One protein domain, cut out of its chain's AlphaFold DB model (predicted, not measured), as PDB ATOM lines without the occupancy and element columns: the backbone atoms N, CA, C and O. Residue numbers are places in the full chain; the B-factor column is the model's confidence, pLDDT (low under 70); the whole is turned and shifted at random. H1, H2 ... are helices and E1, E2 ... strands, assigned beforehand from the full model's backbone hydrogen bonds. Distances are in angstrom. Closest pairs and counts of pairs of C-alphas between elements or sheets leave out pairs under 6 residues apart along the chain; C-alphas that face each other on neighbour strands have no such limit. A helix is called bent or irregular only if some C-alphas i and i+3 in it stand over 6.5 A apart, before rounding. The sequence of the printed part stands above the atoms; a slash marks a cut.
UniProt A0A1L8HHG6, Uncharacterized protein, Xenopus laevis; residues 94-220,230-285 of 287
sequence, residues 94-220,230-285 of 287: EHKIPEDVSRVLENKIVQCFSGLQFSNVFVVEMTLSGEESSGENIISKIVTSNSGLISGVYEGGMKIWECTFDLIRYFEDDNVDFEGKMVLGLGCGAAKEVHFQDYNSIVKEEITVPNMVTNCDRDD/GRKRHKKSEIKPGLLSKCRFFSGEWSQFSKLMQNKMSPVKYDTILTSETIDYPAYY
ATOM      1  N   GLU A  94     160.074 154.410 168.268       92.25
ATOM      2  CA  GLU A  94     159.821 155.851 168.180       92.25
ATOM      3  C   GLU A  94     160.344 156.522 169.451       92.25
ATOM      4  O   GLU A  94     159.968 156.145 170.564       92.25
ATOM      5  N   HIS A  95     161.188 157.529 169.269       89.50
ATOM      6  CA  HIS A  95     161.796 158.322 170.325       89.50
ATOM      7  C   HIS A  95     160.952 159.554 170.612       89.50
ATOM      8  O   HIS A  95     160.541 160.278 169.701       89.50
ATOM      9  N   LYS A  96     160.702 159.809 171.897       86.81
ATOM     10  CA  LYS A  96     160.025 161.025 172.348       86.81
ATOM     11  C   LYS A  96     161.052 162.113 172.623       86.81
ATOM     12  O   LYS A  96     162.050 161.863 173.291       86.81
ATOM     13  N   ILE A  97     160.760 163.329 172.175       80.69
ATOM     14  CA  ILE A  97     161.490 164.523 172.607       80.69
ATOM     15  C   ILE A  97     161.238 164.703 174.120       80.69
ATOM     16  O   ILE A  97     160.074 164.640 174.532       80.69
ATOM     17  N   PRO A  98     162.272 164.910 174.956       76.81
ATOM     18  CA  PRO A  98     162.085 165.227 176.370       76.81
ATOM     19  C   PRO A  98     161.264 166.505 176.573       76.81
ATOM     20  O   PRO A  98     161.455 167.484 175.858       76.81
ATOM     21  N   GLU A  99     160.385 166.519 177.581       74.81
ATOM     22  CA  GLU A  99     159.569 167.701 177.920       74.81
ATOM     23  C   GLU A  99     160.441 168.910 178.302       74.81
ATOM     24  O   GLU A  99     160.165 170.042 177.905       74.81
ATOM     25  N   ASP A 100     161.533 168.666 179.035       78.06
ATOM     26  CA  ASP A 100     162.547 169.673 179.349       78.06
ATOM     27  C   ASP A 100     163.614 169.715 178.249       78.06
ATOM     28  O   ASP A 100     164.709 169.157 178.365       78.06
ATOM     29  N   VAL A 101     163.274 170.403 177.160       76.62
ATOM     30  CA  VAL A 101     164.135 170.553 175.980       76.62
ATOM     31  C   VAL A 101     165.465 171.258 176.310       76.62
ATOM     32  O   VAL A 101     166.450 171.070 175.601       76.62
ATOM     33  N   SER A 102     165.556 172.001 177.426       76.38
ATOM     34  CA  SER A 102     166.824 172.625 177.851       76.38
ATOM     35  C   SER A 102     167.894 171.586 178.210       76.38
ATOM     36  O   SER A 102     169.075 171.845 177.995       76.38
ATOM     37  N   ARG A 103     167.497 170.401 178.700       80.38
ATOM     38  CA  ARG A 103     168.427 169.305 179.038       80.38
ATOM     39  C   ARG A 103     169.033 168.636 177.813       80.38
ATOM     40  O   ARG A 103     170.144 168.131 177.883       80.38
ATOM     41  N   VAL A 104     168.333 168.664 176.679       81.62
ATOM     42  CA  VAL A 104     168.808 168.072 175.416       81.62
ATOM     43  C   VAL A 104     170.112 168.731 174.943       81.62
ATOM     44  O   VAL A 104     170.932 168.081 174.300       81.62
ATOM     45  N   LEU A 105     170.315 170.010 175.280       80.25
ATOM     46  CA  LEU A 105     171.522 170.778 174.959       80.25
ATOM     47  C   LEU A 105     172.455 170.981 176.168       80.25
ATOM     48  O   LEU A 105     173.432 171.725 176.072       80.25
ATOM     49  N   GLU A 106     172.169 170.359 177.314       78.75
ATOM     50  CA  GLU A 106     173.002 170.497 178.509       78.75
ATOM     51  C   GLU A 106     174.383 169.871 178.271       78.75
ATOM     52  O   GLU A 106     174.506 168.790 177.702       78.75
ATOM     53  N   ASN A 107     175.438 170.594 178.656       71.81
ATOM     54  CA  ASN A 107     176.850 170.257 178.419       71.81
ATOM     55  C   ASN A 107     177.299 170.084 176.952       71.81
ATOM     56  O   ASN A 107     178.499 169.940 176.721       71.81
ATOM     57  N   LYS A 108     176.405 170.179 175.961       77.25
ATOM     58  CA  LYS A 108     176.762 170.070 174.541       77.25
ATOM     59  C   LYS A 108     177.341 171.383 173.997       77.25
ATOM     60  O   LYS A 108     176.933 172.480 174.392       77.25
ATOM     61  N   ILE A 109     178.302 171.281 173.078       73.44
ATOM     62  CA  ILE A 109     178.834 172.432 172.334       73.44
ATOM     63  C   ILE A 109     178.015 172.600 171.051       73.44
ATOM     64  O   ILE A 109     177.577 171.624 170.454       73.44
ATOM     65  N   VAL A 110     177.789 173.843 170.630       77.69
ATOM     66  CA  VAL A 110     177.083 174.160 169.384       77.69
ATOM     67  C   VAL A 110     177.943 175.081 168.538       77.69
ATOM     68  O   VAL A 110     178.360 176.151 168.993       77.69
ATOM     69  N   GLN A 111     178.157 174.679 167.291       73.94
ATOM     70  CA  GLN A 111     178.857 175.435 166.266       73.94
ATOM     71  C   GLN A 111     177.855 175.923 165.212       73.94
ATOM     72  O   GLN A 111     176.897 175.228 164.884       73.94
ATOM     73  N   CYS A 112     178.064 177.127 164.676       73.62
ATOM     74  CA  CYS A 112     177.383 177.548 163.452       73.62
ATOM     75  C   CYS A 112     178.188 177.030 162.255       73.62
ATOM     76  O   CYS A 112     179.392 177.283 162.182       73.62
ATOM     77  N   PHE A 113     177.543 176.313 161.340       69.12
ATOM     78  CA  PHE A 113     178.142 175.902 160.080       69.12
ATOM     79  C   PHE A 113     177.978 177.028 159.056       69.12
ATOM     80  O   PHE A 113     176.879 177.306 158.580       69.12
ATOM     81  N   SER A 114     179.084 177.697 158.734       62.84
ATOM     82  CA  SER A 114     179.140 178.753 157.721       62.84
ATOM     83  C   SER A 114     179.659 178.176 156.405       62.84
ATOM     84  O   SER A 114     180.717 177.551 156.390       62.84
ATOM     85  N   GLY A 115     178.929 178.388 155.307       66.25
ATOM     86  CA  GLY A 115     179.253 177.807 153.994       66.25
ATOM     87  C   GLY A 115     178.044 177.394 153.146       66.25
ATOM     88  O   GLY A 115     178.232 176.969 152.010       66.25
ATOM     89  N   LEU A 116     176.832 177.522 153.688       66.69
ATOM     90  CA  LEU A 116     175.564 177.447 152.957       66.69
ATOM     91  C   LEU A 116     175.133 178.860 152.531       66.69
ATOM     92  O   LEU A 116     175.491 179.834 153.201       66.69
ATOM     93  N   GLN A 117     174.416 178.985 151.415       60.69
ATOM     94  CA  GLN A 117     174.100 180.281 150.803       60.69
ATOM     95  C   GLN A 117     172.972 181.031 151.528       60.69
ATOM     96  O   GLN A 117     173.034 182.257 151.646       60.69
ATOM     97  N   PHE A 118     171.956 180.317 152.017       57.47
ATOM     98  CA  PHE A 118     170.683 180.905 152.452       57.47
ATOM     99  C   PHE A 118     170.243 180.496 153.862       57.47
ATOM    100  O   PHE A 118     169.216 180.978 154.341       57.47
ATOM    101  N   SER A 119     170.977 179.624 154.561       64.69
ATOM    102  CA  SER A 119     170.616 179.198 155.923       64.69
ATOM    103  C   SER A 119     171.818 178.930 156.826       64.69
ATOM    104  O   SER A 119     172.689 178.119 156.519       64.69
ATOM    105  N   ASN A 120     171.827 179.561 158.005       69.88
ATOM    106  CA  ASN A 120     172.747 179.201 159.084       69.88
ATOM    107  C   ASN A 120     172.285 177.884 159.718       69.88
ATOM    108  O   ASN A 120     171.293 177.865 160.447       69.88
ATOM    109  N   VAL A 121     173.017 176.796 159.478       75.69
ATOM    110  CA  VAL A 121     172.761 175.508 160.136       75.69
ATOM    111  C   VAL A 121     173.634 175.401 161.378       75.69
ATOM    112  O   VAL A 121     174.857 175.509 161.313       75.69
ATOM    113  N   PHE A 122     173.019 175.169 162.531       77.62
ATOM    114  CA  PHE A 122     173.734 174.930 163.778       77.62
ATOM    115  C   PHE A 122     173.943 173.430 163.986       77.62
ATOM    116  O   PHE A 122     172.996 172.648 163.915       77.62
ATOM    117  N   VAL A 123     175.176 173.030 164.280       79.50
ATOM    118  CA  VAL A 123     175.549 171.635 164.527       79.50
ATOM    119  C   VAL A 123     176.014 171.492 165.968       79.50
ATOM    120  O   VAL A 123     176.815 172.283 166.471       79.50
ATOM    121  N   VAL A 124     175.486 170.478 166.640       76.44
ATOM    122  CA  VAL A 124     175.873 170.071 167.983       76.44
ATOM    123  C   VAL A 124     177.139 169.222 167.889       76.44
ATOM    124  O   VAL A 124     177.134 168.139 167.306       76.44
ATOM    125  N   GLU A 125     178.225 169.714 168.474       70.88
ATOM    126  CA  GLU A 125     179.482 168.985 168.605       70.88
ATOM    127  C   GLU A 125     179.385 168.021 169.798       70.88
ATOM    128  O   GLU A 125     179.067 168.407 170.929       70.88
ATOM    129  N   MET A 126     179.654 166.741 169.536       63.12
ATOM    130  CA  MET A 126     179.622 165.681 170.538       63.12
ATOM    131  C   MET A 126     180.926 165.669 171.342       63.12
ATOM    132  O   MET A 126     181.929 165.087 170.933       63.12
ATOM    133  N   THR A 127     180.908 166.291 172.518       51.88
ATOM    134  CA  THR A 127     182.004 166.207 173.491       51.88
ATOM    135  C   THR A 127     181.797 165.045 174.454       51.88
ATOM    136  O   THR A 127     180.750 164.965 175.092       51.88
ATOM    137  N   LEU A 128     182.813 164.195 174.623       52.62
ATOM    138  CA  LEU A 128     182.829 163.154 175.654       52.62
ATOM    139  C   LEU A 128     182.874 163.788 177.058       52.62
ATOM    140  O   LEU A 128     183.924 164.259 177.500       52.62
ATOM    141  N   SER A 129     181.743 163.786 177.763       46.56
ATOM    142  CA  SER A 129     181.700 163.906 179.223       46.56
ATOM    143  C   SER A 129     182.269 162.639 179.869       46.56
ATOM    144  O   SER A 129     182.166 161.544 179.328       46.56
ATOM    145  N   GLY A 130     182.917 162.791 181.025       43.28
ATOM    146  CA  GLY A 130     183.545 161.680 181.750       43.28
ATOM    147  C   GLY A 130     182.630 160.989 182.767       43.28
ATOM    148  O   GLY A 130     183.145 160.524 183.780       43.28
ATOM    149  N   GLU A 131     181.307 160.983 182.567       47.25
ATOM    150  CA  GLU A 131     180.314 160.546 183.569       47.25
ATOM    151  C   GLU A 131     179.506 159.305 183.137       47.25
ATOM    152  O   GLU A 131     178.278 159.320 183.153       47.25
ATOM    153  N   GLU A 132     180.231 158.221 182.817       46.84
ATOM    154  CA  GLU A 132     179.779 156.835 182.545       46.84
ATOM    155  C   GLU A 132     178.250 156.607 182.464       46.84
ATOM    156  O   GLU A 132     177.641 155.949 183.318       46.84
ATOM    157  N   SER A 133     177.625 157.072 181.379       52.44
ATOM    158  CA  SER A 133     176.307 156.581 180.957       52.44
ATOM    159  C   SER A 133     176.433 155.367 180.023       52.44
ATOM    160  O   SER A 133     177.450 155.159 179.355       52.44
ATOM    161  N   SER A 134     175.384 154.541 179.916       53.59
ATOM    162  CA  SER A 134     175.421 153.348 179.048       53.59
ATOM    163  C   SER A 134     175.611 153.677 177.561       53.59
ATOM    164  O   SER A 134     176.133 152.843 176.822       53.59
ATOM    165  N   GLY A 135     175.212 154.880 177.125       54.22
ATOM    166  CA  GLY A 135     175.467 155.382 175.773       54.22
ATOM    167  C   GLY A 135     176.907 155.870 175.589       54.22
ATOM    168  O   GLY A 135     177.552 155.531 174.597       54.22
ATOM    169  N   GLU A 136     177.463 156.583 176.573       57.78
ATOM    170  CA  GLU A 136     178.853 157.063 176.537       57.78
ATOM    171  C   GLU A 136     179.866 155.919 176.411       57.78
ATOM    172  O   GLU A 136     180.877 156.067 175.723       57.78
ATOM    173  N   ASN A 137     179.589 154.745 176.986       59.72
ATOM    174  CA  ASN A 137     180.448 153.565 176.834       59.72
ATOM    175  C   ASN A 137     180.497 153.029 175.384       59.72
ATOM    176  O   ASN A 137     181.486 152.419 174.978       59.72
ATOM    177  N   ILE A 138     179.450 153.265 174.585       63.00
ATOM    178  CA  ILE A 138     179.404 152.932 173.151       63.00
ATOM    179  C   ILE A 138     180.081 154.040 172.332       63.00
ATOM    180  O   ILE A 138     180.926 153.742 171.490       63.00
ATOM    181  N   ILE A 139     179.785 155.314 172.620       63.06
ATOM    182  CA  ILE A 139     180.385 156.472 171.928       63.06
ATOM    183  C   ILE A 139     181.903 156.489 172.117       63.06
ATOM    184  O   ILE A 139     182.643 156.587 171.142       63.06
ATOM    185  N   SER A 140     182.385 156.332 173.352       61.34
ATOM    186  CA  SER A 140     183.820 156.274 173.657       61.34
ATOM    187  C   SER A 140     184.522 155.141 172.909       61.34
ATOM    188  O   SER A 140     185.606 155.367 172.373       61.34
ATOM    189  N   LYS A 141     183.903 153.959 172.781       61.06
ATOM    190  CA  LYS A 141     184.427 152.864 171.947       61.06
ATOM    191  C   LYS A 141     184.500 153.251 170.472       61.06
ATOM    192  O   LYS A 141     185.552 153.072 169.878       61.06
ATOM    193  N   ILE A 142     183.445 153.830 169.898       61.91
ATOM    194  CA  ILE A 142     183.421 154.246 168.483       61.91
ATOM    195  C   ILE A 142     184.500 155.303 168.201       61.91
ATOM    196  O   ILE A 142     185.293 155.139 167.274       61.91
ATOM    197  N   VAL A 143     184.579 156.344 169.037       60.72
ATOM    198  CA  VAL A 143     185.577 157.422 168.926       60.72
ATOM    199  C   VAL A 143     187.002 156.882 169.101       60.72
ATOM    200  O   VAL A 143     187.894 157.262 168.350       60.72
ATOM    201  N   THR A 144     187.231 155.958 170.041       60.59
ATOM    202  CA  THR A 144     188.570 155.384 170.294       60.59
ATOM    203  C   THR A 144     188.992 154.380 169.218       60.59
ATOM    204  O   THR A 144     190.171 154.297 168.884       60.59
ATOM    205  N   SER A 145     188.055 153.606 168.667       56.78
ATOM    206  CA  SER A 145     188.329 152.623 167.610       56.78
ATOM    207  C   SER A 145     188.458 153.249 166.220       56.78
ATOM    208  O   SER A 145     188.936 152.579 165.308       56.78
ATOM    209  N   ASN A 146     188.023 154.505 166.046       55.75
ATOM    210  CA  ASN A 146     187.989 155.239 164.773       55.75
ATOM    211  C   ASN A 146     187.269 154.477 163.633       55.75
ATOM    212  O   ASN A 146     187.461 154.754 162.448       55.75
ATOM    213  N   SER A 147     186.437 153.498 163.998       53.94
ATOM    214  CA  SER A 147     185.712 152.605 163.103       53.94
ATOM    215  C   SER A 147     184.281 153.108 162.952       53.94
ATOM    216  O   SER A 147     183.446 152.909 163.835       53.94
ATOM    217  N   GLY A 148     183.981 153.737 161.816       53.75
ATOM    218  CA  GLY A 148     182.645 154.257 161.503       53.75
ATOM    219  C   GLY A 148     181.558 153.195 161.289       53.75
ATOM    220  O   GLY A 148     180.472 153.557 160.855       53.75
ATOM    221  N   LEU A 149     181.840 151.914 161.554       51.09
ATOM    222  CA  LEU A 149     180.959 150.781 161.286       51.09
ATOM    223  C   LEU A 149     181.248 149.619 162.255       51.09
ATOM    224  O   LEU A 149     182.395 149.192 162.389       51.09
ATOM    225  N   ILE A 150     180.207 149.085 162.894       57.56
ATOM    226  CA  ILE A 150     180.195 147.827 163.654       57.56
ATOM    227  C   ILE A 150     178.868 147.137 163.322       57.56
ATOM    228  O   ILE A 150     177.844 147.438 163.935       57.56
ATOM    229  N   SER A 151     178.861 146.244 162.333       48.12
ATOM    230  CA  SER A 151     177.592 145.749 161.786       48.12
ATOM    231  C   SER A 151     176.713 145.061 162.840       48.12
ATOM    232  O   SER A 151     177.202 144.323 163.698       48.12
ATOM    233  N   GLY A 152     175.412 145.352 162.807       49.72
ATOM    234  CA  GLY A 152     174.417 144.884 163.775       49.72
ATOM    235  C   GLY A 152     174.428 145.595 165.136       49.72
ATOM    236  O   GLY A 152     173.549 145.329 165.954       49.72
ATOM    237  N   VAL A 153     175.394 146.487 165.397       54.84
ATOM    238  CA  VAL A 153     175.561 147.199 166.684       54.84
ATOM    239  C   VAL A 153     175.613 148.717 166.498       54.84
ATOM    240  O   VAL A 153     175.002 149.448 167.274       54.84
ATOM    241  N   TYR A 154     176.342 149.187 165.487       55.19
ATOM    242  CA  TYR A 154     176.505 150.593 165.142       55.19
ATOM    243  C   TYR A 154     176.764 150.758 163.633       55.19
ATOM    244  O   TYR A 154     177.885 150.576 163.159       55.19
ATOM    245  N   GLU A 155     175.743 151.133 162.867       56.75
ATOM    246  CA  GLU A 155     175.831 151.308 161.406       56.75
ATOM    247  C   GLU A 155     176.203 152.763 161.031       56.75
ATOM    248  O   GLU A 155     175.538 153.405 160.221       56.75
ATOM    249  N   GLY A 156     177.220 153.336 161.685       58.88
ATOM    250  CA  GLY A 156     177.678 154.708 161.425       58.88
ATOM    251  C   GLY A 156     176.724 155.817 161.896       58.88
ATOM    252  O   GLY A 156     175.963 155.650 162.845       58.88
ATOM    253  N   GLY A 157     176.796 156.990 161.257       56.78
ATOM    254  CA  GLY A 157     175.865 158.111 161.491       56.78
ATOM    255  C   GLY A 157     176.336 159.235 162.431       56.78
ATOM    256  O   GLY A 157     175.661 160.256 162.523       56.78
ATOM    257  N   MET A 158     177.498 159.120 163.092       64.69
ATOM    258  CA  MET A 158     178.112 160.259 163.814       64.69
ATOM    259  C   MET A 158     178.844 161.254 162.892       64.69
ATOM    260  O   MET A 158     179.030 162.410 163.265       64.69
ATOM    261  N   LYS A 159     179.267 160.820 161.697       69.00
ATOM    262  CA  LYS A 159     179.888 161.677 160.675       69.00
ATOM    263  C   LYS A 159     178.801 162.276 159.775       69.00
ATOM    264  O   LYS A 159     177.913 161.553 159.334       69.00
ATOM    265  N   ILE A 160     178.921 163.564 159.439       71.44
ATOM    266  CA  ILE A 160     178.189 164.157 158.308       71.44
ATOM    267  C   ILE A 160     178.947 163.811 157.022       71.44
ATOM    268  O   ILE A 160     180.125 164.144 156.874       71.44
ATOM    269  N   TRP A 161     178.279 163.100 156.122       78.19
ATOM    270  CA  TRP A 161     178.839 162.623 154.860       78.19
ATOM    271  C   TRP A 161     178.815 163.686 153.754       78.19
ATOM    272  O   TRP A 161     177.995 164.605 153.803       78.19
ATOM    273  N   GLU A 162     179.699 163.567 152.759       80.38
ATOM    274  CA  GLU A 162     179.941 164.624 151.762       80.38
ATOM    275  C   GLU A 162     178.708 164.866 150.885       80.38
ATOM    276  O   GLU A 162     178.279 166.014 150.746       80.38
ATOM    277  N   CYS A 163     178.028 163.793 150.461       82.06
ATOM    278  CA  CYS A 163     176.791 163.884 149.680       82.06
ATOM    279  C   CYS A 163     175.653 164.612 150.425       82.06
ATOM    280  O   CYS A 163     174.713 165.097 149.800       82.06
ATOM    281  N   THR A 164     175.728 164.740 151.758       82.62
ATOM    282  CA  THR A 164     174.759 165.535 152.532       82.62
ATOM    283  C   THR A 164     174.877 167.020 152.201       82.62
ATOM    284  O   THR A 164     173.861 167.701 152.085       82.62
ATOM    285  N   PHE A 165     176.098 167.531 152.017       82.12
ATOM    286  CA  PHE A 165     176.313 168.928 151.641       82.12
ATOM    287  C   PHE A 165     175.893 169.190 150.195       82.12
ATOM    288  O   PHE A 165     175.329 170.243 149.917       82.12
ATOM    289  N   ASP A 166     176.106 168.230 149.297       87.12
ATOM    290  CA  ASP A 166     175.670 168.345 147.901       87.12
ATOM    291  C   ASP A 166     174.143 168.308 147.775       87.12
ATOM    292  O   ASP A 166     173.569 169.105 147.036       87.12
ATOM    293  N   LEU A 167     173.466 167.475 148.573       86.25
ATOM    294  CA  LEU A 167     172.005 167.457 148.651       86.25
ATOM    295  C   LEU A 167     171.434 168.770 149.223       86.25
ATOM    296  O   LEU A 167     170.422 169.261 148.726       86.25
ATOM    297  N   ILE A 168     172.090 169.372 150.224       82.50
ATOM    298  CA  ILE A 168     171.695 170.690 150.751       82.50
ATOM    299  C   ILE A 168     171.893 171.782 149.690       82.50
ATOM    300  O   ILE A 168     170.976 172.572 149.473       82.50
ATOM    301  N   ARG A 169     173.040 171.807 148.994       84.88
ATOM    302  CA  ARG A 169     173.298 172.753 147.888       84.88
ATOM    303  C   ARG A 169     172.250 172.633 146.789       84.88
ATOM    304  O   ARG A 169     171.727 173.646 146.353       84.88
ATOM    305  N   TYR A 170     171.884 171.410 146.410       87.88
ATOM    306  CA  TYR A 170     170.813 171.168 145.447       87.88
ATOM    307  C   TYR A 170     169.476 171.782 145.899       87.88
ATOM    308  O   TYR A 170     168.799 172.419 145.098       87.88
ATOM    309  N   PHE A 171     169.098 171.670 147.180       85.56
ATOM    310  CA  PHE A 171     167.884 172.331 147.683       85.56
ATOM    311  C   PHE A 171     167.972 173.862 147.669       85.56
ATOM    312  O   PHE A 171     166.950 174.510 147.436       85.56
ATOM    313  N   GLU A 172     169.157 174.427 147.929       81.06
ATOM    314  CA  GLU A 172     169.417 175.871 147.853       81.06
ATOM    315  C   GLU A 172     169.342 176.389 146.408       81.06
ATOM    316  O   GLU A 172     168.648 177.374 146.154       81.06
ATOM    317  N   ASP A 173     170.007 175.718 145.466       85.94
ATOM    318  CA  ASP A 173     170.118 176.147 144.067       85.94
ATOM    319  C   ASP A 173     168.795 175.971 143.291       85.94
ATOM    320  O   ASP A 173     168.391 176.877 142.557       85.94
ATOM    321  N   ASP A 174     168.071 174.861 143.498       87.12
ATOM    322  CA  ASP A 174     166.771 174.594 142.852       87.12
ATOM    323  C   ASP A 174     165.567 175.165 143.637       87.12
ATOM    324  O   ASP A 174     164.419 175.035 143.198       87.12
ATOM    325  N   ASN A 175     165.801 175.811 144.790       81.56
ATOM    326  CA  ASN A 175     164.775 176.373 145.682       81.56
ATOM    327  C   ASN A 175     163.642 175.359 145.973       81.56
ATOM    328  O   ASN A 175     162.456 175.599 145.711       81.56
ATOM    329  N   VAL A 176     164.022 174.183 146.480       84.19
ATOM    330  CA  VAL A 176     163.094 173.063 146.695       84.19
ATOM    331  C   VAL A 176     162.143 173.364 147.855       84.19
ATOM    332  O   VAL A 176     162.525 173.372 149.022       84.19
ATOM    333  N   ASP A 177     160.871 173.574 147.521       83.75
ATOM    334  CA  ASP A 177     159.821 173.861 148.497       83.75
ATOM    335  C   ASP A 177     159.375 172.601 149.264       83.75
ATOM    336  O   ASP A 177     159.063 171.562 148.669       83.75
ATOM    337  N   PHE A 178     159.291 172.709 150.591       85.38
ATOM    338  CA  PHE A 178     158.782 171.678 151.497       85.38
ATOM    339  C   PHE A 178     157.480 172.080 152.212       85.38
ATOM    340  O   PHE A 178     156.958 171.280 152.994       85.38
ATOM    341  N   GLU A 179     156.923 173.271 151.963       85.00
ATOM    342  CA  GLU A 179     155.728 173.758 152.654       85.00
ATOM    343  C   GLU A 179     154.550 172.780 152.498       85.00
ATOM    344  O   GLU A 179     154.222 172.285 151.420       85.00
ATOM    345  N   GLY A 180     153.919 172.439 153.625       84.44
ATOM    346  CA  GLY A 180     152.765 171.535 153.654       84.44
ATOM    347  C   GLY A 180     153.064 170.045 153.407       84.44
ATOM    348  O   GLY A 180     152.170 169.226 153.644       84.44
ATOM    349  N   LYS A 181     154.288 169.674 153.005       89.69
ATOM    350  CA  LYS A 181     154.685 168.289 152.687       89.69
ATOM    351  C   LYS A 181     154.976 167.442 153.925       89.69
ATOM    352  O   LYS A 181     155.367 167.955 154.977       89.69
ATOM    353  N   MET A 182     154.817 166.130 153.777       89.38
ATOM    354  CA  MET A 182     155.223 165.110 154.741       89.38
ATOM    355  C   MET A 182     156.524 164.444 154.286       89.38
ATOM    356  O   MET A 182     156.578 163.842 153.210       89.38
ATOM    357  N   VAL A 183     157.581 164.572 155.090       90.25
ATOM    358  CA  VAL A 183     158.958 164.274 154.666       90.25
ATOM    359  C   VAL A 183     159.607 163.221 155.565       90.25
ATOM    360  O   VAL A 183     159.547 163.318 156.790       90.25
ATOM    361  N   LEU A 184     160.264 162.230 154.957       88.62
ATOM    362  CA  LEU A 184     161.204 161.331 155.635       88.62
ATOM    363  C   LEU A 184     162.624 161.849 155.390       88.62
ATOM    364  O   LEU A 184     163.010 161.986 154.234       88.62
ATOM    365  N   GLY A 185     163.392 162.120 156.440       81.62
ATOM    366  CA  GLY A 185     164.775 162.593 156.341       81.62
ATOM    367  C   GLY A 185     165.064 163.812 157.218       81.62
ATOM    368  O   GLY A 185     164.344 164.094 158.173       81.62
ATOM    369  N   LEU A 186     166.156 164.515 156.912       61.75
ATOM    370  CA  LEU A 186     166.668 165.646 157.691       61.75
ATOM    371  C   LEU A 186     166.336 167.001 157.038       61.75
ATOM    372  O   LEU A 186     166.364 167.126 155.819       61.75
ATOM    373  N   GLY A 187     166.117 168.035 157.859       53.69
ATOM    374  CA  GLY A 187     166.360 169.435 157.467       53.69
ATOM    375  C   GLY A 187     165.283 170.193 156.672       53.69
ATOM    376  O   GLY A 187     165.548 171.312 156.249       53.69
ATOM    377  N   CYS A 188     164.076 169.662 156.484       46.62
ATOM    378  CA  CYS A 188     163.022 170.314 155.688       46.62
ATOM    379  C   CYS A 188     162.210 171.373 156.472       46.62
ATOM    380  O   CYS A 188     161.079 171.141 156.909       46.62
ATOM    381  N   GLY A 189     162.784 172.568 156.645       50.91
ATOM    382  CA  GLY A 189     162.064 173.736 157.171       50.91
ATOM    383  C   GLY A 189     160.718 173.981 156.461       50.91
ATOM    384  O   GLY A 189     160.551 173.647 155.294       50.91
ATOM    385  N   ALA A 190     159.737 174.529 157.186       55.62
ATOM    386  CA  ALA A 190     158.344 174.744 156.746       55.62
ATOM    387  C   ALA A 190     157.479 173.491 156.439       55.62
ATOM    388  O   ALA A 190     156.267 173.637 156.248       55.62
ATOM    389  N   ALA A 191     158.016 172.267 156.509       71.00
ATOM    390  CA  ALA A 191     157.234 171.038 156.341       71.00
ATOM    391  C   ALA A 191     156.031 170.910 157.306       71.00
ATOM    392  O   ALA A 191     155.948 171.546 158.371       71.00
ATOM    393  N   LYS A 192     155.065 170.063 156.932       79.88
ATOM    394  CA  LYS A 192     153.873 169.754 157.740       79.88
ATOM    395  C   LYS A 192     154.196 168.797 158.884       79.88
ATOM    396  O   LYS A 192     153.798 169.065 160.012       79.88
ATOM    397  N   GLU A 193     154.898 167.710 158.584       86.38
ATOM    398  CA  GLU A 193     155.368 166.698 159.536       86.38
ATOM    399  C   GLU A 193     156.659 166.076 158.978       86.38
ATOM    400  O   GLU A 193     156.788 165.879 157.767       86.38
ATOM    401  N   VAL A 194     157.630 165.833 159.861       88.94
ATOM    402  CA  VAL A 194     158.981 165.378 159.508       88.94
ATOM    403  C   VAL A 194     159.335 164.151 160.328       88.94
ATOM    404  O   VAL A 194     159.337 164.189 161.563       88.94
ATOM    405  N   HIS A 195     159.653 163.058 159.644       91.62
ATOM    406  CA  HIS A 195     160.131 161.830 160.260       91.62
ATOM    407  C   HIS A 195     161.640 161.697 160.069       91.62
ATOM    408  O   HIS A 195     162.137 161.651 158.950       91.62
ATOM    409  N   PHE A 196     162.363 161.556 161.172       90.75
ATOM    410  CA  PHE A 196     163.794 161.281 161.192       90.75
ATOM    411  C   PHE A 196     163.984 159.795 161.479       90.75
ATOM    412  O   PHE A 196     163.617 159.345 162.563       90.75
ATOM    413  N   GLN A 197     164.550 159.034 160.543       90.69
ATOM    414  CA  GLN A 197     164.893 157.622 160.748       90.69
ATOM    415  C   GLN A 197     166.412 157.423 160.723       90.69
ATOM    416  O   GLN A 197     167.152 158.239 160.178       90.69
ATOM    417  N   ASP A 198     166.871 156.371 161.392       88.19
ATOM    418  CA  ASP A 198     168.260 155.908 161.439       88.19
ATOM    419  C   ASP A 198     168.274 154.442 161.847       88.19
ATOM    420  O   ASP A 198     167.297 153.947 162.416       88.19
ATOM    421  N   TYR A 199     169.385 153.751 161.643       83.75
ATOM    422  CA  TYR A 199     169.571 152.456 162.278       83.75
ATOM    423  C   TYR A 199     169.778 152.615 163.796       83.75
ATOM    424  O   TYR A 199     169.209 151.873 164.598       83.75
ATOM    425  N   ASN A 200     170.544 153.628 164.202       82.12
ATOM    426  CA  ASN A 200     171.148 153.737 165.522       82.12
ATOM    427  C   ASN A 200     170.313 154.617 166.464       82.12
ATOM    428  O   ASN A 200     170.174 155.823 166.237       82.12
ATOM    429  N   SER A 201     169.818 154.056 167.574       85.50
ATOM    430  CA  SER A 201     169.084 154.834 168.588       85.50
ATOM    431  C   SER A 201     169.944 155.952 169.178       85.50
ATOM    432  O   SER A 201     169.509 157.097 169.250       85.50
ATOM    433  N   ILE A 202     171.219 155.661 169.447       81.75
ATOM    434  CA  ILE A 202     172.179 156.624 169.995       81.75
ATOM    435  C   ILE A 202     172.440 157.820 169.063       81.75
ATOM    436  O   ILE A 202     172.599 158.940 169.535       81.75
ATOM    437  N   VAL A 203     172.393 157.637 167.737       81.81
ATOM    438  CA  VAL A 203     172.498 158.754 166.776       81.81
ATOM    439  C   VAL A 203     171.210 159.587 166.766       81.81
ATOM    440  O   VAL A 203     171.242 160.793 166.502       81.81
ATOM    441  N   LYS A 204     170.050 159.001 167.091       84.69
ATOM    442  CA  LYS A 204     168.813 159.778 167.276       84.69
ATOM    443  C   LYS A 204     168.838 160.568 168.574       84.69
ATOM    444  O   LYS A 204     168.627 161.777 168.525       84.69
ATOM    445  N   GLU A 205     169.150 159.910 169.681       83.75
ATOM    446  CA  GLU A 205     169.162 160.484 171.028       83.75
ATOM    447  C   GLU A 205     170.245 161.566 171.189       83.75
ATOM    448  O   GLU A 205     169.941 162.670 171.636       83.75
ATOM    449  N   GLU A 206     171.486 161.304 170.762       80.75
ATOM    450  CA  GLU A 206     172.638 162.149 171.117       80.75
ATOM    451  C   GLU A 206     173.077 163.156 170.047       80.75
ATOM    452  O   GLU A 206     173.752 164.134 170.384       80.75
ATOM    453  N   ILE A 207     172.687 162.938 168.783       81.88
ATOM    454  CA  ILE A 207     173.020 163.808 167.639       81.88
ATOM    455  C   ILE A 207     171.759 164.452 167.053       81.88
ATOM    456  O   ILE A 207     171.656 165.674 166.976       81.88
ATOM    457  N   THR A 208     170.774 163.652 166.636       86.12
ATOM    458  CA  THR A 208     169.682 164.150 165.776       86.12
ATOM    459  C   THR A 208     168.657 164.983 166.535       86.12
ATOM    460  O   THR A 208     168.302 166.064 166.069       86.12
ATOM    461  N   VAL A 209     168.196 164.526 167.703       86.38
ATOM    462  CA  VAL A 209     167.278 165.307 168.545       86.38
ATOM    463  C   VAL A 209     167.948 166.616 169.010       86.38
ATOM    464  O   VAL A 209     167.340 167.665 168.799       86.38
ATOM    465  N   PRO A 210     169.202 166.629 169.514       84.25
ATOM    466  CA  PRO A 210     169.932 167.868 169.800       84.25
ATOM    467  C   PRO A 210     170.106 168.803 168.599       84.25
ATOM    468  O   PRO A 210     169.845 170.000 168.727       84.25
ATOM    469  N   ASN A 211     170.483 168.293 167.421       83.44
ATOM    470  CA  ASN A 211     170.592 169.110 166.206       83.44
ATOM    471  C   ASN A 211     169.246 169.740 165.829       83.44
ATOM    472  O   ASN A 211     169.181 170.944 165.582       83.44
ATOM    473  N   MET A 212     168.155 168.972 165.852       84.69
ATOM    474  CA  MET A 212     166.824 169.511 165.562       84.69
ATOM    475  C   MET A 212     166.390 170.555 166.587       84.69
ATOM    476  O   MET A 212     165.927 171.623 166.206       84.69
ATOM    477  N   VAL A 213     166.600 170.302 167.878       84.00
ATOM    478  CA  VAL A 213     166.339 171.273 168.951       84.00
ATOM    479  C   VAL A 213     167.124 172.575 168.753       84.00
ATOM    480  O   VAL A 213     166.576 173.653 168.957       84.00
ATOM    481  N   THR A 214     168.375 172.493 168.301       81.06
ATOM    482  CA  THR A 214     169.265 173.653 168.112       81.06
ATOM    483  C   THR A 214     168.870 174.543 166.925       81.06
ATOM    484  O   THR A 214     169.151 175.748 166.949       81.06
ATOM    485  N   ASN A 215     168.223 173.962 165.908       79.56
ATOM    486  CA  ASN A 215     167.725 174.652 164.710       79.56
ATOM    487  C   ASN A 215     166.219 174.972 164.776       79.56
ATOM    488  O   ASN A 215     165.701 175.689 163.922       79.56
ATOM    489  N   CYS A 216     165.503 174.482 165.792       75.38
ATOM    490  CA  CYS A 216     164.096 174.800 166.006       75.38
ATOM    491  C   CYS A 216     163.918 176.186 166.640       75.38
ATOM    492  O   CYS A 216     163.736 176.318 167.848       75.38
ATOM    493  N   ASP A 217     163.883 177.190 165.766       61.38
ATOM    494  CA  ASP A 217     163.331 178.522 166.017       61.38
ATOM    495  C   ASP A 217     164.095 179.352 167.073       61.38
ATOM    496  O   ASP A 217     163.653 179.572 168.205       61.38
ATOM    497  N   ARG A 218     165.267 179.851 166.655       55.03
ATOM    498  CA  ARG A 218     165.822 181.105 167.182       55.03
ATOM    499  C   ARG A 218     165.102 182.243 166.464       55.03
ATOM    500  O   ARG A 218     165.069 182.242 165.239       55.03
ATOM    501  N   ASP A 219     164.587 183.228 167.193       43.09
ATOM    502  CA  ASP A 219     164.054 184.431 166.555       43.09
ATOM    503  C   ASP A 219     165.176 185.192 165.822       43.09
ATOM    504  O   ASP A 219     166.006 185.837 166.465       43.09
ATOM    505  N   ASP A 220     165.128 185.235 164.486       45.00
ATOM    506  CA  ASP A 220     165.983 186.088 163.630       45.00
ATOM    507  C   ASP A 220     165.822 187.602 163.905       45.00
ATOM    508  O   ASP A 220     166.454 188.446 163.270       45.00
ATOM    509  N   GLY A 230     185.271 183.352 171.184       44.81
ATOM    510  CA  GLY A 230     185.447 182.029 171.791       44.81
ATOM    511  C   GLY A 230     184.273 181.533 172.638       44.81
ATOM    512  O   GLY A 230     184.022 182.028 173.729       44.81
ATOM    513  N   ARG A 231     183.643 180.440 172.179       49.47
ATOM    514  CA  ARG A 231     182.701 179.580 172.931       49.47
ATOM    515  C   ARG A 231     181.417 180.264 173.435       49.47
ATOM    516  O   ARG A 231     181.253 180.545 174.622       49.47
ATOM    517  N   LYS A 232     180.422 180.376 172.549       48.22
ATOM    518  CA  LYS A 232     179.038 180.732 172.914       48.22
ATOM    519  C   LYS A 232     178.320 179.569 173.627       48.22
ATOM    520  O   LYS A 232     177.605 178.788 172.999       48.22
ATOM    521  N   ARG A 233     178.465 179.470 174.956       47.84
ATOM    522  CA  ARG A 233     177.529 178.683 175.790       47.84
ATOM    523  C   ARG A 233     176.110 179.216 175.582       47.84
ATOM    524  O   ARG A 233     175.909 180.428 175.554       47.84
ATOM    525  N   HIS A 234     175.139 178.322 175.413       50.50
ATOM    526  CA  HIS A 234     173.781 178.724 175.059       50.50
ATOM    527  C   HIS A 234     173.105 179.556 176.151       50.50
ATOM    528  O   HIS A 234     172.972 179.140 177.302       50.50
ATOM    529  N   LYS A 235     172.635 180.739 175.752       43.34
ATOM    530  CA  LYS A 235     171.654 181.517 176.502       43.34
ATOM    531  C   LYS A 235     170.294 180.847 176.316       43.34
ATOM    532  O   LYS A 235     169.938 180.472 175.204       43.34
ATOM    533  N   LYS A 236     169.554 180.687 177.411       44.25
ATOM    534  CA  LYS A 236     168.254 180.009 177.461       44.25
ATOM    535  C   LYS A 236     167.190 180.800 176.680       44.25
ATOM    536  O   LYS A 236     166.537 181.664 177.260       44.25
ATOM    537  N   SER A 237     167.049 180.540 175.381       47.94
ATOM    538  CA  SER A 237     165.911 181.000 174.577       47.94
ATOM    539  C   SER A 237     164.723 180.059 174.767       47.94
ATOM    540  O   SER A 237     164.893 178.847 174.902       47.94
ATOM    541  N   GLU A 238     163.512 180.610 174.778       51.38
ATOM    542  CA  GLU A 238     162.288 179.810 174.808       51.38
ATOM    543  C   GLU A 238     162.045 179.227 173.412       51.38
ATOM    544  O   GLU A 238     161.699 179.940 172.476       51.38
ATOM    545  N   ILE A 239     162.280 177.924 173.267       55.44
ATOM    546  CA  ILE A 239     162.100 177.199 172.004       55.44
ATOM    547  C   ILE A 239     160.614 177.200 171.645       55.44
ATOM    548  O   ILE A 239     159.792 176.736 172.441       55.44
ATOM    549  N   LYS A 240     160.253 177.673 170.444       55.88
ATOM    550  CA  LYS A 240     158.851 177.670 170.005       55.88
ATOM    551  C   LYS A 240     158.372 176.214 169.841       55.88
ATOM    552  O   LYS A 240     158.880 175.504 168.969       55.88
ATOM    553  N   PRO A 241     157.357 175.738 170.595       55.41
ATOM    554  CA  PRO A 241     156.958 174.323 170.550       55.41
ATOM    555  C   PRO A 241     156.387 173.859 169.196       55.41
ATOM    556  O   PRO A 241     156.246 172.659 168.955       55.41
ATOM    557  N   GLY A 242     156.031 174.799 168.314       65.62
ATOM    558  CA  GLY A 242     155.316 174.553 167.059       65.62
ATOM    559  C   GLY A 242     156.093 173.803 165.972       65.62
ATOM    560  O   GLY A 242     155.456 173.177 165.129       65.62
ATOM    561  N   LEU A 243     157.433 173.835 165.973       71.25
ATOM    562  CA  LEU A 243     158.233 173.094 164.983       71.25
ATOM    563  C   LEU A 243     158.638 171.703 165.495       71.25
ATOM    564  O   LEU A 243     158.475 170.714 164.784       71.25
ATOM    565  N   LEU A 244     159.060 171.594 166.760       78.69
ATOM    566  CA  LEU A 244     159.382 170.303 167.382       78.69
ATOM    567  C   LEU A 244     158.171 169.361 167.456       78.69
ATOM    568  O   LEU A 244     158.328 168.159 167.276       78.69
ATOM    569  N   SER A 245     156.957 169.887 167.644       83.19
ATOM    570  CA  SER A 245     155.721 169.082 167.630       83.19
ATOM    571  C   SER A 245     155.370 168.473 166.262       83.19
ATOM    572  O   SER A 245     154.556 167.553 166.209       83.19
ATOM    573  N   LYS A 246     156.006 168.928 165.174       85.69
ATOM    574  CA  LYS A 246     155.926 168.319 163.835       85.69
ATOM    575  C   LYS A 246     157.006 167.259 163.585       85.69
ATOM    576  O   LYS A 246     156.978 166.601 162.549       85.69
ATOM    577  N   CYS A 247     157.980 167.127 164.485       87.94
ATOM    578  CA  CYS A 247     159.154 166.277 164.318       87.94
ATOM    579  C   CYS A 247     158.988 164.962 165.084       87.94
ATOM    580  O   CYS A 247     158.665 164.962 166.272       87.94
ATOM    581  N   ARG A 248     159.243 163.828 164.426       90.62
ATOM    582  CA  ARG A 248     159.154 162.492 165.036       90.62
ATOM    583  C   ARG A 248     160.387 161.675 164.697       90.62
ATOM    584  O   ARG A 248     160.847 161.679 163.560       90.62
ATOM    585  N   PHE A 249     160.924 160.979 165.689       90.94
ATOM    586  CA  PHE A 249     162.247 160.372 165.616       90.94
ATOM    587  C   PHE A 249     162.125 158.860 165.757       90.94
ATOM    588  O   PHE A 249     161.404 158.371 166.623       90.94
ATOM    589  N   PHE A 250     162.825 158.117 164.909       91.25
ATOM    590  CA  PHE A 250     162.738 156.667 164.821       91.25
ATOM    591  C   PHE A 250     164.130 156.057 164.692       91.25
ATOM    592  O   PHE A 250     164.969 156.577 163.958       91.25
ATOM    593  N   SER A 251     164.364 154.932 165.362       89.75
ATOM    594  CA  SER A 251     165.567 154.122 165.148       89.75
ATOM    595  C   SER A 251     165.233 152.671 164.847       89.75
ATOM    596  O   SER A 251     164.203 152.174 165.303       89.75
ATOM    597  N   GLY A 252     166.135 151.986 164.154       85.19
ATOM    598  CA  GLY A 252     166.089 150.560 163.853       85.19
ATOM    599  C   GLY A 252     166.110 150.272 162.352       85.19
ATOM    600  O   GLY A 252     165.994 151.167 161.516       85.19
ATOM    601  N   GLU A 253     166.249 148.992 162.020       85.19
ATOM    602  CA  GLU A 253     166.338 148.486 160.646       85.19
ATOM    603  C   GLU A 253     165.078 148.813 159.809       85.19
ATOM    604  O   GLU A 253     163.952 148.812 160.320       85.19
ATOM    605  N   TRP A 254     165.253 149.086 158.511       86.25
ATOM    606  CA  TRP A 254     164.203 149.590 157.614       86.25
ATOM    607  C   TRP A 254     162.953 148.704 157.518       86.25
ATOM    608  O   TRP A 254     161.837 149.228 157.502       86.25
ATOM    609  N   SER A 255     163.081 147.376 157.490       84.88
ATOM    610  CA  SER A 255     161.931 146.465 157.498       84.88
ATOM    611  C   SER A 255     161.152 146.550 158.812       84.88
ATOM    612  O   SER A 255     159.925 146.459 158.800       84.88
ATOM    613  N   GLN A 256     161.835 146.745 159.946       87.38
ATOM    614  CA  GLN A 256     161.194 146.942 161.249       87.38
ATOM    615  C   GLN A 256     160.534 148.320 161.338       87.38
ATOM    616  O   GLN A 256     159.404 148.417 161.816       87.38
ATOM    617  N   PHE A 257     161.181 149.366 160.817       87.00
ATOM    618  CA  PHE A 257     160.595 150.703 160.712       87.00
ATOM    619  C   PHE A 257     159.337 150.690 159.833       87.00
ATOM    620  O   PHE A 257     158.289 151.170 160.258       87.00
ATOM    621  N   SER A 258     159.385 150.047 158.662       85.81
ATOM    622  CA  SER A 258     158.220 149.895 157.782       85.81
ATOM    623  C   SER A 258     157.056 149.186 158.491       85.81
ATOM    624  O   SER A 258     155.934 149.695 158.487       85.81
ATOM    625  N   LYS A 259     157.317 148.086 159.215       86.81
ATOM    626  CA  LYS A 259     156.303 147.398 160.046       86.81
ATOM    627  C   LYS A 259     155.739 148.305 161.149       86.81
ATOM    628  O   LYS A 259     154.527 148.331 161.354       86.81
ATOM    629  N   LEU A 260     156.589 149.066 161.846       86.75
ATOM    630  CA  LEU A 260     156.170 150.023 162.878       86.75
ATOM    631  C   LEU A 260     155.229 151.091 162.302       86.75
ATOM    632  O   LEU A 260     154.207 151.398 162.917       86.75
ATOM    633  N   MET A 261     155.543 151.623 161.119       85.62
ATOM    634  CA  MET A 261     154.726 152.633 160.443       85.62
ATOM    635  C   MET A 261     153.402 152.060 159.920       85.62
ATOM    636  O   MET A 261     152.365 152.698 160.085       85.62
ATOM    637  N   GLN A 262     153.400 150.843 159.368       83.38
ATOM    638  CA  GLN A 262     152.180 150.158 158.910       83.38
ATOM    639  C   GLN A 262     151.204 149.857 160.058       83.38
ATOM    640  O   GLN A 262     149.993 149.989 159.893       83.38
ATOM    641  N   ASN A 263     151.716 149.505 161.242       81.12
ATOM    642  CA  ASN A 263     150.893 149.186 162.413       81.12
ATOM    643  C   ASN A 263     150.193 150.412 163.035       81.12
ATOM    644  O   ASN A 263     149.252 150.249 163.814       81.12
ATOM    645  N   LYS A 264     150.604 151.645 162.701       75.56
ATOM    646  CA  LYS A 264     150.025 152.887 163.247       75.56
ATOM    647  C   LYS A 264     148.773 153.352 162.494       75.56
ATOM    648  O   LYS A 264     148.694 154.488 162.045       75.56
ATOM    649  N   MET A 265     147.770 152.474 162.432       50.47
ATOM    650  CA  MET A 265     146.349 152.741 162.119       50.47
ATOM    651  C   MET A 265     146.006 153.343 160.734       50.47
ATOM    652  O   MET A 265     144.844 153.315 160.335       50.47
ATOM    653  N   SER A 266     146.994 153.807 159.970       66.44
ATOM    654  CA  SER A 266     146.906 154.202 158.562       66.44
ATOM    655  C   SER A 266     148.293 154.082 157.916       66.44
ATOM    656  O   SER A 266     149.250 154.574 158.517       66.44
ATOM    657  N   PRO A 267     148.440 153.498 156.709       68.56
ATOM    658  CA  PRO A 267     149.719 153.482 156.003       68.56
ATOM    659  C   PRO A 267     150.222 154.907 155.763       68.56
ATOM    660  O   PRO A 267     149.570 155.704 155.089       68.56
ATOM    661  N   VAL A 268     151.384 155.223 156.325       75.88
ATOM    662  CA  VAL A 268     152.009 156.537 156.178       75.88
ATOM    663  C   VAL A 268     152.740 156.597 154.834       75.88
ATOM    664  O   VAL A 268     153.676 155.832 154.607       75.88
ATOM    665  N   LYS A 269     152.308 157.507 153.953       86.44
ATOM    666  CA  LYS A 269     152.994 157.871 152.702       86.44
ATOM    667  C   LYS A 269     153.699 159.215 152.872       86.44
ATOM    668  O   LYS A 269     153.157 160.098 153.532       86.44
ATOM    669  N   TYR A 270     154.873 159.345 152.265       89.88
ATOM    670  CA  TYR A 270     155.685 160.561 152.244       89.88
ATOM    671  C   TYR A 270     155.553 161.247 150.887       89.88
ATOM    672  O   TYR A 270     155.596 160.573 149.860       89.88
ATOM    673  N   ASP A 271     155.436 162.574 150.888       91.25
ATOM    674  CA  ASP A 271     155.515 163.391 149.671       91.25
ATOM    675  C   ASP A 271     156.970 163.512 149.192       91.25
ATOM    676  O   ASP A 271     157.240 163.802 148.028       91.25
ATOM    677  N   THR A 272     157.936 163.328 150.097       89.56
ATOM    678  CA  THR A 272     159.367 163.352 149.784       89.56
ATOM    679  C   THR A 272     160.146 162.468 150.760       89.56
ATOM    680  O   THR A 272     159.913 162.501 151.969       89.56
ATOM    681  N   ILE A 273     161.086 161.677 150.238       90.56
ATOM    682  CA  ILE A 273     162.042 160.890 151.025       90.56
ATOM    683  C   ILE A 273     163.438 161.400 150.680       90.56
ATOM    684  O   ILE A 273     163.837 161.360 149.519       90.56
ATOM    685  N   LEU A 274     164.157 161.890 151.684       89.50
ATOM    686  CA  LEU A 274     165.510 162.413 151.572       89.50
ATOM    687  C   LEU A 274     166.487 161.409 152.171       89.50
ATOM    688  O   LEU A 274     166.313 160.969 153.309       89.50
ATOM    689  N   THR A 275     167.516 161.057 151.407       86.88
ATOM    690  CA  THR A 275     168.552 160.117 151.832       86.88
ATOM    691  C   THR A 275     169.901 160.480 151.216       86.88
ATOM    692  O   THR A 275     169.951 161.087 150.149       86.88
ATOM    693  N   SER A 276     170.985 160.130 151.903       83.06
ATOM    694  CA  SER A 276     172.373 160.421 151.529       83.06
ATOM    695  C   SER A 276     173.240 159.250 151.990       83.06
ATOM    696  O   SER A 276     173.121 158.851 153.146       83.06
ATOM    697  N   GLU A 277     174.047 158.680 151.089       79.44
ATOM    698  CA  GLU A 277     174.959 157.544 151.357       79.44
ATOM    699  C   GLU A 277     174.268 156.347 152.049       79.44
ATOM    700  O   GLU A 277     174.692 155.826 153.081       79.44
ATOM    701  N   THR A 278     173.136 155.920 151.471       77.06
ATOM    702  CA  THR A 278     172.380 154.723 151.892       77.06
ATOM    703  C   THR A 278     172.314 153.638 150.813       77.06
ATOM    704  O   THR A 278     171.462 152.752 150.890       77.06
ATOM    705  N   ILE A 279     173.155 153.722 149.778       76.69
ATOM    706  CA  ILE A 279     173.155 152.810 148.616       76.69
ATOM    707  C   ILE A 279     174.539 152.203 148.354       76.69
ATOM    708  O   ILE A 279     174.887 151.841 147.228       76.69
ATOM    709  N   ASP A 280     175.292 152.006 149.433       66.06
ATOM    710  CA  ASP A 280     176.682 151.551 149.404       66.06
ATOM    711  C   ASP A 280     176.849 150.091 149.872       66.06
ATOM    712  O   ASP A 280     177.925 149.510 149.738       66.06
ATOM    713  N   TYR A 281     175.777 149.457 150.373       67.88
ATOM    714  CA  TYR A 281     175.803 148.079 150.880       67.88
ATOM    715  C   TYR A 281     174.799 147.147 150.165       67.88
ATOM    716  O   TYR A 281     173.625 147.074 150.547       67.88
ATOM    717  N   PRO A 282     175.253 146.360 149.164       70.12
ATOM    718  CA  PRO A 282     174.380 145.542 148.317       70.12
ATOM    719  C   PRO A 282     173.518 144.484 149.008       70.12
ATOM    720  O   PRO A 282     172.534 144.037 148.421       70.12
ATOM    721  N   ALA A 283     173.829 144.089 150.245       64.12
ATOM    722  CA  ALA A 283     173.009 143.118 150.971       64.12
ATOM    723  C   ALA A 283     171.592 143.638 151.293       64.12
ATOM    724  O   ALA A 283     170.703 142.832 151.564       64.12
ATOM    725  N   TYR A 284     171.357 144.956 151.232       63.41
ATOM    726  CA  TYR A 284     170.030 145.548 151.433       63.41
ATOM    727  C   TYR A 284     169.160 145.614 150.164       63.41
ATOM    728  O   TYR A 284     167.997 145.996 150.265       63.41
ATOM    729  N   TYR A 285     169.661 145.243 148.975       64.38
ATOM    730  CA  TYR A 285     168.906 145.431 147.716       64.38
ATOM    731  C   TYR A 285     167.927 144.300 147.391       64.38
ATOM    732  O   TYR A 285     167.118 144.439 146.475       64.38
TER     733      TYR A 285
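Overview. This is residues 94 to 220 and 230 to 285 of the 287 residues of an uncharacterized protein of Xenopus laevis (UniProt A0A1L8HHG6). A small parallel sheet, E3 E4 E5 in that order, and an antiparallel hairpin, E1 and E2, lie on two sides of the longest helix, H4, which runs through the middle. H2, H3 and H6 are spread round this core and touch no other helix; residues 278 to 283 stick out. The printed part has 183 residues with six named helices and five named strands, in the order H1 E1 E2 H2 H3 E3 E4 H4 H5 E5 H6; under half of the residues are in named elements, and the class is mixed, helices and strands. The whole is compact and rounded, with a radius of gyration of the C-alphas of 16.8 A and spans of 43 by 41 by 33 A.

Arrangement. Look first at E4, residues 193 to 198, the inner strand: it is parallel to E3, residues 182 to 184, with N 195 and O 183 at 2.9 A, and to E5, residues 247 to 251, with N 250 and O 196 at 2.8 A. Short pairings tie residues 94 to 95 to 249 to 250 of E5, antiparallel, and residues 272 to 273 to 183 to 184 of E3, parallel. H4, residues 201 to 215, is on this sheet at a height of 9.4 A, over E4 and E5 and along the strands, at 15 degrees to E5 on the local plane; this gives two layers, a helix on one face of a sheet. The closest C-alphas of H4 and E5 are those of Ser 201 and Ser 251, 5.0 A apart. H4 is only just irregular, with C-alphas 206 and 209 6.7 A apart. H6, residues 254 to 262, only grazes the sheet with residues 254 to 261; its closest C-alphas to E5 are those of Phe 257 and Ser 251, 7.5 A apart. In the hairpin of E1, residues 109 to 113, and E2, residues 121 to 125, find N 111 and O 123 at 2.9 A. The closest C-alphas of E2 and H4 are those of Val 124 and Asn 211, 5.7 A apart. H1, residues 101 to 104, touches H4 with residues 209 to 213 of H4 alone, closest at the C-alphas of Val 104 and Pro 210, 5.7 A. H5, residues 241 to 244, is close to H4 but not clearly touching, at the C-alphas of Leu 244 and Val 213, 7.2 A. H2, residues 136 to 145, is near H4, with 6 pairs of C-alphas within 10 A; H3, residues 162 to 173, is apart from H4. Every O i to N i+4 pair is within hydrogen-bond range in H3 and H6; H2 has 5 of 6 and H4 9 of 11, while H1 and H5 are too short for such a pair.

Along the chain. Find C-alpha 193 at (155.368, 166.698, 159.536); from there E4 runs 16.9 A to C-alpha 198. H4 begins at C-alpha 201, (169.084, 154.834, 168.588), and runs 20.2 A; H3 covers 17.0 A and H2 13.8 A. The last element, H6, ends at C-alpha 262, (152.180, 150.158, 158.910).

Size, cuts and confidence. The C-alphas of Gly 230 and Met 265 are the two farthest apart, 49.8 A. Residues 221 to 229 are not printed, and C-alphas 220 and 230 are 21.5 A apart across this cut, in the link from H4 to H5. Of the links that are printed whole, H2 to H3 is long, with 16 residues; residues 263 to 285 hold no named element. The mean pLDDT of the printed part is 72.5, and 72 residues are under 70, among them residues 126 to 159 and 230 to 242.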